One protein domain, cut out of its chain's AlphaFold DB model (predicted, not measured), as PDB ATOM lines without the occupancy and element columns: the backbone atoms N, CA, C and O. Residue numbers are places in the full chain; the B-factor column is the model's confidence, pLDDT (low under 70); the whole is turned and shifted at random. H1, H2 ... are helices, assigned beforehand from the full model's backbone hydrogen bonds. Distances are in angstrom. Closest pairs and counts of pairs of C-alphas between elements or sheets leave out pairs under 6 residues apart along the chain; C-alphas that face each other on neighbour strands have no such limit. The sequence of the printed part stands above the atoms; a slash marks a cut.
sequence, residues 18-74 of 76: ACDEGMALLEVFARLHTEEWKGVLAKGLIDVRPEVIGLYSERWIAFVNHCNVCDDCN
ATOM      1  N   ALA A  18      63.445 139.460   5.642       84.19
ATOM      2  CA  ALA A  18      64.248 140.207   4.672       84.19
ATOM      3  C   ALA A  18      64.100 141.737   4.808       84.19
ATOM      4  O   ALA A  18      64.879 142.502   4.240       84.19
ATOM      5  N   CYS A  19      63.094 142.186   5.559       87.50
ATOM      6  CA  CYS A  19      62.661 143.568   5.663       87.50
ATOM      7  C   CYS A  19      62.963 144.167   7.054       87.50
ATOM      8  O   CYS A  19      62.810 143.507   8.088       87.50
ATOM      9  N   ASP A  20      63.347 145.452   7.093       86.44
ATOM     10  CA  ASP A  20      63.743 146.162   8.325       86.44
ATOM     11  C   ASP A  20      62.638 146.172   9.398       86.44
ATOM     12  O   ASP A  20      62.916 146.097  10.597       86.44
ATOM     13  N   GLU A  21      61.370 146.256   8.985       86.88
ATOM     14  CA  GLU A  21      60.230 146.251   9.906       86.88
ATOM     15  C   GLU A  21      60.048 144.883  10.575       86.88
ATOM     16  O   GLU A  21      59.900 144.810  11.799       86.88
ATOM     17  N   GLY A  22      60.137 143.797   9.803       85.62
ATOM     18  CA  GLY A  22      60.116 142.437  10.336       85.62
ATOM     19  C   GLY A  22      61.264 142.199  11.319       85.62
ATOM     20  O   GLY A  22      61.043 141.682  12.418       85.62
ATOM     21  N   MET A  23      62.468 142.663  10.977       86.31
ATOM     22  CA  MET A  23      63.645 142.603  11.848       86.31
ATOM     23  C   MET A  23      63.438 143.369  13.160       86.31
ATOM     24  O   MET A  23      63.746 142.855  14.236       86.31
ATOM     25  N   ALA A  24      62.853 144.568  13.105       87.12
ATOM     26  CA  ALA A  24      62.572 145.368  14.295       87.12
ATOM     27  C   ALA A  24      61.520 144.716  15.212       87.12
ATOM     28  O   ALA A  24      61.674 144.716  16.437       87.12
ATOM     29  N   LEU A  25      60.456 144.139  14.641       84.38
ATOM     30  CA  LEU A  25      59.434 143.409  15.400       84.38
ATOM     31  C   LEU A  25      60.037 142.202  16.122       84.38
ATOM     32  O   LEU A  25      59.760 141.979  17.306       84.38
ATOM     33  N   LEU A  26      60.899 141.469  15.422       84.12
ATOM     34  CA  LEU A  26      61.589 140.308  15.953       84.12
ATOM     35  C   LEU A  26      62.599 140.691  17.044       84.12
ATOM     36  O   LEU A  26      62.660 140.028  18.078       84.12
ATOM     37  N   GLU A  27      63.346 141.788  16.878       85.00
ATOM     38  CA  GLU A  27      64.300 142.265  17.891       85.00
ATOM     39  C   GLU A  27      63.579 142.654  19.186       85.00
ATOM     40  O   GLU A  27      64.012 142.293  20.286       85.00
ATOM     41  N   VAL A  28      62.459 143.372  19.073       84.88
ATOM     42  CA  VAL A  28      61.636 143.746  20.229       84.88
ATOM     43  C   VAL A  28      61.123 142.501  20.946       84.88
ATOM     44  O   VAL A  28      61.172 142.447  22.176       84.88
ATOM     45  N   PHE A  29      60.672 141.495  20.198       83.25
ATOM     46  CA  PHE A  29      60.243 140.226  20.771       83.25
ATOM     47  C   PHE A  29      61.387 139.521  21.514       83.25
ATOM     48  O   PHE A  29      61.260 139.243  22.705       83.25
ATOM     49  N   ALA A  30      62.527 139.316  20.852       82.50
ATOM     50  CA  ALA A  30      63.688 138.629  21.414       82.50
ATOM     51  C   ALA A  30      64.238 139.311  22.680       82.50
ATOM     52  O   ALA A  30      64.705 138.639  23.600       82.50
ATOM     53  N   ARG A  31      64.150 140.646  22.764       82.50
ATOM     54  CA  ARG A  31      64.547 141.419  23.954       82.50
ATOM     55  C   ARG A  31      63.585 141.279  25.131       82.50
ATOM     56  O   ARG A  31      64.028 141.354  26.275       82.50
ATOM     57  N   LEU A  32      62.284 141.175  24.864       82.25
ATOM     58  CA  LEU A  32      61.248 141.146  25.902       82.25
ATOM     59  C   LEU A  32      60.934 139.724  26.388       82.25
ATOM     60  O   LEU A  32      60.483 139.563  27.518       82.25
ATOM     61  N   HIS A  33      61.199 138.716  25.556       78.62
ATOM     62  CA  HIS A  33      60.808 137.320  25.755       78.62
ATOM     63  C   HIS A  33      62.013 136.381  25.615       78.62
ATOM     64  O   HIS A  33      62.049 135.511  24.749       78.62
ATOM     65  N   THR A  34      63.050 136.582  26.432       79.62
ATOM     66  CA  THR A  34      64.342 135.889  26.281       79.62
ATOM     67  C   THR A  34      64.243 134.362  26.380       79.62
ATOM     68  O   THR A  34      64.992 133.654  25.706       79.62
ATOM     69  N   GLU A  35      63.369 133.825  27.238       77.44
ATOM     70  CA  GLU A  35      63.214 132.370  27.393       77.44
ATOM     71  C   GLU A  35      62.418 131.771  26.237       77.44
ATOM     72  O   GLU A  35      62.799 130.741  25.679       77.44
ATOM     73  N   GLU A  36      61.353 132.448  25.822       77.19
ATOM     74  CA  GLU A  36      60.544 132.022  24.693       77.19
ATOM     75  C   GLU A  36      61.312 132.139  23.375       77.19
ATOM     76  O   GLU A  36      61.209 131.251  22.534       77.19
ATOM     77  N   TRP A  37      62.153 133.164  23.228       80.00
ATOM     78  CA  TRP A  37      63.054 133.340  22.092       80.00
ATOM     79  C   TRP A  37      64.010 132.157  21.919       80.00
ATOM     80  O   TRP A  37      64.158 131.643  20.813       80.00
ATOM     81  N   LYS A  38      64.582 131.629  23.009       77.94
ATOM     82  CA  LYS A  38      65.383 130.391  22.949       77.94
ATOM     83  C   LYS A  38      64.558 129.201  22.458       77.94
ATOM     84  O   LYS A  38      65.067 128.365  21.716       77.94
ATOM     85  N   GLY A  39      63.291 129.128  22.866       76.06
ATOM     86  CA  GLY A  39      62.350 128.115  22.394       76.06
ATOM     87  C   GLY A  39      62.016 128.252  20.907       76.06
ATOM     88  O   GLY A  39      61.895 127.234  20.228       76.06
ATOM     89  N   VAL A  40      61.907 129.484  20.404       76.56
ATOM     90  CA  VAL A  40      61.714 129.785  18.977       76.56
ATOM     91  C   VAL A  40      62.941 129.372  18.170       76.56
ATOM     92  O   VAL A  40      62.810 128.601  17.224       76.56
ATOM     93  N   LEU A  41      64.137 129.786  18.587       76.25
ATOM     94  CA  LEU A  41      65.389 129.433  17.911       76.25
ATOM     95  C   LEU A  41      65.618 127.918  17.829       76.25
ATOM     96  O   LEU A  41      66.108 127.424  16.821       76.25
ATOM     97  N   ALA A  42      65.238 127.165  18.865       73.75
ATOM     98  CA  ALA A  42      65.369 125.708  18.866       73.75
ATOM     99  C   ALA A  42      64.399 124.997  17.904       73.75
ATOM    100  O   ALA A  42      64.624 123.834  17.572       73.75
ATOM    101  N   LYS A  43      63.305 125.659  17.505       71.88
ATOM    102  CA  LYS A  43      62.259 125.095  16.641       71.88
ATOM    103  C   LYS A  43      62.289 125.627  15.208       71.88
ATOM    104  O   LYS A  43      61.730 124.964  14.350       71.88
ATOM    105  N   GLY A  44      62.925 126.773  14.969       72.06
ATOM    106  CA  GLY A  44      62.827 127.512  13.708       72.06
ATOM    107  C   GLY A  44      61.684 128.530  13.750       72.06
ATOM    108  O   GLY A  44      60.634 128.275  14.343       72.06
ATOM    109  N   LEU A  45      61.890 129.709  13.153       72.94
ATOM    110  CA  LEU A  45      60.934 130.820  13.251       72.94
ATOM    111  C   LEU A  45      59.607 130.502  12.547       72.94
ATOM    112  O   LEU A  45      58.544 130.861  13.054       72.94
ATOM    113  N   ILE A  46      59.674 129.795  11.416       66.19
ATOM    114  CA  ILE A  46      58.526 129.468  10.556       66.19
ATOM    115  C   ILE A  46      57.642 128.374  11.178       66.19
ATOM    116  O   ILE A  46      56.419 128.383  11.023       66.19
ATOM    117  N   ASP A  47      58.236 127.457  11.944       64.94
ATOM    118  CA  ASP A  47      57.520 126.338  12.567       64.94
ATOM    119  C   ASP A  47      56.780 126.733  13.857       64.94
ATOM    120  O   ASP A  47      55.918 125.997  14.360       64.94
ATOM    121  N   VAL A  48      57.060 127.921  14.401       66.38
ATOM    122  CA  VAL A  48      56.377 128.439  15.587       66.38
ATOM    123  C   VAL A  48      55.083 129.142  15.197       66.38
ATOM    124  O   VAL A  48      54.986 130.362  15.067       66.38
ATOM    125  N   ARG A  49      54.019 128.344  15.087       63.41
ATOM    126  CA  ARG A  49      52.662 128.889  14.992       63.41
ATOM    127  C   ARG A  49      52.263 129.566  16.312       63.41
ATOM    128  O   ARG A  49      52.550 129.006  17.376       63.41
ATOM    129  N   PRO A  50      51.521 130.692  16.269       59.91
ATOM    130  CA  PRO A  50      50.992 131.368  17.464       59.91
ATOM    131  C   PRO A  50      50.191 130.444  18.396       59.91
ATOM    132  O   PRO A  50      50.073 130.695  19.586       59.91
ATOM    133  N   GLU A  51      49.651 129.360  17.842       59.75
ATOM    134  CA  GLU A  51      48.817 128.365  18.515       59.75
ATOM    135  C   GLU A  51      49.625 127.378  19.384       59.75
ATOM    136  O   GLU A  51      49.075 126.762  20.295       59.75
ATOM    137  N   VAL A  52      50.919 127.189  19.086       55.78
ATOM    138  CA  VAL A  52      51.751 126.088  19.621       55.78
ATOM    139  C   VAL A  52      52.551 126.509  20.848       55.78
ATOM    140  O   VAL A  52      52.999 125.673  21.637       55.78
ATOM    141  N   ILE A  53      52.730 127.807  21.040       54.72
ATOM    142  CA  ILE A  53      53.397 128.349  22.212       54.72
ATOM    143  C   ILE A  53      52.391 129.275  22.884       54.72
ATOM    144  O   ILE A  53      51.653 129.974  22.202       54.72
ATOM    145  N   GLY A  54      52.380 129.353  24.216       54.50
ATOM    146  CA  GLY A  54      51.660 130.402  24.961       54.50
ATOM    147  C   GLY A  54      52.112 131.841  24.629       54.50
ATOM    148  O   GLY A  54      51.822 132.763  25.381       54.50
ATOM    149  N   LEU A  55      52.808 132.024  23.504       58.22
ATOM    150  CA  LEU A  55      53.255 133.240  22.847       58.22
ATOM    151  C   LEU A  55      52.115 133.966  22.131       58.22
ATOM    152  O   LEU A  55      52.287 134.496  21.035       58.22
ATOM    153  N   TYR A  56      50.985 134.134  22.808       57.94
ATOM    154  CA  TYR A  56      50.054 135.215  22.483       57.94
ATOM    155  C   TYR A  56      50.626 136.571  22.926       57.94
ATOM    156  O   TYR A  56      49.891 137.438  23.397       57.94
ATOM    157  N   SER A  57      51.944 136.777  22.814       71.12
ATOM    158  CA  SER A  57      52.461 138.134  22.896       71.12
ATOM    159  C   SER A  57      51.941 138.847  21.652       71.12
ATOM    160  O   SER A  57      52.126 138.378  20.526       71.12
ATOM    161  N   GLU A  58      51.271 139.980  21.841       77.81
ATOM    162  CA  GLU A  58      50.782 140.815  20.736       77.81
ATOM    163  C   GLU A  58      51.907 141.129  19.731       77.81
ATOM    164  O   GLU A  58      51.658 141.329  18.547       77.81
ATOM    165  N   ARG A  59      53.162 141.104  20.198       77.06
ATOM    166  CA  ARG A  59      54.380 141.289  19.408       77.06
ATOM    167  C   ARG A  59      54.695 140.116  18.482       77.06
ATOM    168  O   ARG A  59      55.002 140.363  17.322       77.06
ATOM    169  N   TRP A  60      54.583 138.873  18.950       79.19
ATOM    170  CA  TRP A  60      54.760 137.699  18.086       79.19
ATOM    171  C   TRP A  60      53.657 137.630  17.028       79.19
ATOM    172  O   TRP A  60      53.927 137.378  15.860       79.19
ATOM    173  N   ILE A  61      52.418 137.951  17.410       80.69
ATOM    174  CA  ILE A  61      51.299 138.051  16.465       80.69
ATOM    175  C   ILE A  61      51.569 139.145  15.424       80.69
ATOM    176  O   ILE A  61      51.347 138.920  14.238       80.69
ATOM    177  N   ALA A  62      52.072 140.310  15.842       83.69
ATOM    178  CA  ALA A  62      52.437 141.388  14.926       83.69
ATOM    179  C   ALA A  62      53.547 140.968  13.950       83.69
ATOM    180  O   ALA A  62      53.429 141.239  12.760       83.69
ATOM    181  N   PHE A  63      54.572 140.266  14.437       84.81
ATOM    182  CA  PHE A  63      55.628 139.685  13.608       84.81
ATOM    183  C   PHE A  63      55.066 138.698  12.573       84.81
ATOM    184  O   PHE A  63      55.262 138.889  11.378       84.81
ATOM    185  N   VAL A  64      54.299 137.694  13.010       81.44
ATOM    186  CA  VAL A  64      53.707 136.683  12.115       81.44
ATOM    187  C   VAL A  64      52.775 137.328  11.089       81.44
ATOM    188  O   VAL A  64      52.815 136.990   9.909       81.44
ATOM    189  N   ASN A  65      51.944 138.283  11.513       84.50
ATOM    190  CA  ASN A  65      51.075 139.019  10.598       84.50
ATOM    191  C   ASN A  65      51.881 139.815   9.574       84.50
ATOM    192  O   ASN A  65      51.507 139.811   8.408       84.50
ATOM    193  N   HIS A  66      52.972 140.462   9.990       87.44
ATOM    194  CA  HIS A  66      53.850 141.199   9.089       87.44
ATOM    195  C   HIS A  66      54.468 140.270   8.036       87.44
ATOM    196  O   HIS A  66      54.320 140.534   6.847       87.44
ATOM    197  N   CYS A  67      55.058 139.143   8.444       82.25
ATOM    198  CA  CYS A  67      55.646 138.184   7.504       82.25
ATOM    199  C   CYS A  67      54.615 137.575   6.535       82.25
ATOM    200  O   CYS A  67      54.969 137.227   5.420       82.25
ATOM    201  N   ASN A  68      53.334 137.485   6.913       80.62
ATOM    202  CA  ASN A  68      52.276 137.002   6.015       80.62
ATOM    203  C   ASN A  68      51.841 138.022   4.946       80.62
ATOM    204  O   ASN A  68      51.253 137.622   3.941       80.62
ATOM    205  N   VAL A  69      52.041 139.324   5.181       83.44
ATOM    206  CA  VAL A  69      51.538 140.396   4.293       83.44
ATOM    207  C   VAL A  69      52.638 141.186   3.599       83.44
ATOM    208  O   VAL A  69      52.352 141.888   2.635       83.44
ATOM    209  N   CYS A  70      53.866 141.136   4.107       87.12
ATOM    210  CA  CYS A  70      54.996 141.839   3.528       87.12
ATOM    211  C   CYS A  70      55.570 141.015   2.376       87.12
ATOM    212  O   CYS A  70      56.047 139.907   2.601       87.12
ATOM    213  N   ASP A  71      55.542 141.575   1.166       84.19
ATOM    214  CA  ASP A  71      56.034 140.912  -0.045       84.19
ATOM    215  C   ASP A  71      57.523 140.548   0.065       84.19
ATOM    216  O   ASP A  71      57.894 139.430  -0.268       84.19
ATOM    217  N   ASP A  72      58.351 141.443   0.617       81.75
ATOM    218  CA  ASP A  72      59.791 141.201   0.807       81.75
ATOM    219  C   ASP A  72      60.047 140.040   1.776       81.75
ATOM    220  O   ASP A  72      60.941 139.221   1.591       81.75
ATOM    221  N   CYS A  73      59.250 139.971   2.840       80.62
ATOM    222  CA  CYS A  73      59.379 138.964   3.883       80.62
ATOM    223  C   CYS A  73      58.632 137.651   3.548       80.62
ATOM    224  O   CYS A  73      58.788 136.669   4.271       80.62
ATOM    225  N   ASN A  74      57.863 137.620   2.453       73.56
ATOM    226  CA  ASN A  74      57.124 136.468   1.925       73.56
ATOM    227  C   ASN A  74      57.592 136.095   0.503       73.56
ATOM    228  O   ASN A  74      56.816 135.545  -0.281       73.56
TER     229      ASN A  74
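Overview. This is residues 18 to 74 of the 76 residues of an uncharacterized protein of Granulicella aggregans (UniProt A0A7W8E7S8). Two helices, H1 and H3, lie side by side and run opposite ways, while a third, H2, turns off at a steep angle just after the last residue of H1. A long loop, residues 44 to 57, then leads from H2 across to the first residue of H3. The printed part has 57 residues with three named helices, in the order H1, H2, H3 along the chain, and no named strand; its class is all helix. It is compact, with a radius of gyration of the C-alphas of 10.5 A, and rounded, spanning 28 by 21 by 20 A along its three main axes.

Arrangement. The longest helix by residues is H1, residues 20 to 32. It touches H3, residues 58 to 69, with 12 pairs of C-alphas within 8 A. The closest C-alphas of the two are those of Leu 25 and Phe 63, 5.6 A apart. Their lines stand at a shallow tilt of 22 degrees, opposite ways, and their centres are 10.3 A apart. H2, residues 34 to 43, is close to H1 but not clearly touching it, with 2 pairs of C-alphas within 8 A. The closest C-alphas there are those of Ala 30 and Trp 37, 5.4 A apart. H1 and H2 stand at a steep tilt of 59 degrees and run opposite ways, with 13.5 A between their centres. H2 and H3 are apart: no C-alpha of the one is within 8 A of the other. In H1, H2 and H3 every O i to N i+4 pair is within hydrogen-bond range.

Along the chain. H1 runs from Asp 20, with its C-alpha at (63.743, 146.162, 8.325), to Leu 32, and is 18.4 A long from first to last C-alpha. H2 runs from Thr 34 to Lys 43, where the C-alpha is at (62.259, 125.095, 16.641), and is 14.6 A long. H3 begins at Glu 58 and ends at Val 69, with its C-alpha at (51.538, 140.396, 4.293), and is 16.5 A long.

Size, cuts and confidence. The two C-alphas farthest apart are those of Glu 35 and Asp 71, at 29.6 A. The first and last printed C-alphas, those of Ala 18 and Asn 74, are 8.5 A apart. The printed part has no cut. The link from H1 to H2 is tight, with 1 residue, and the link from H2 to H3 is long, with 14 residues. The C-alphas of that long link, residues 44 to 57, lie 7 to 13 A from the mean of the C-alphas. The mean pLDDT of the printed part is 77.0, and the model's confidence is low, under 70, at residues 46 to 56.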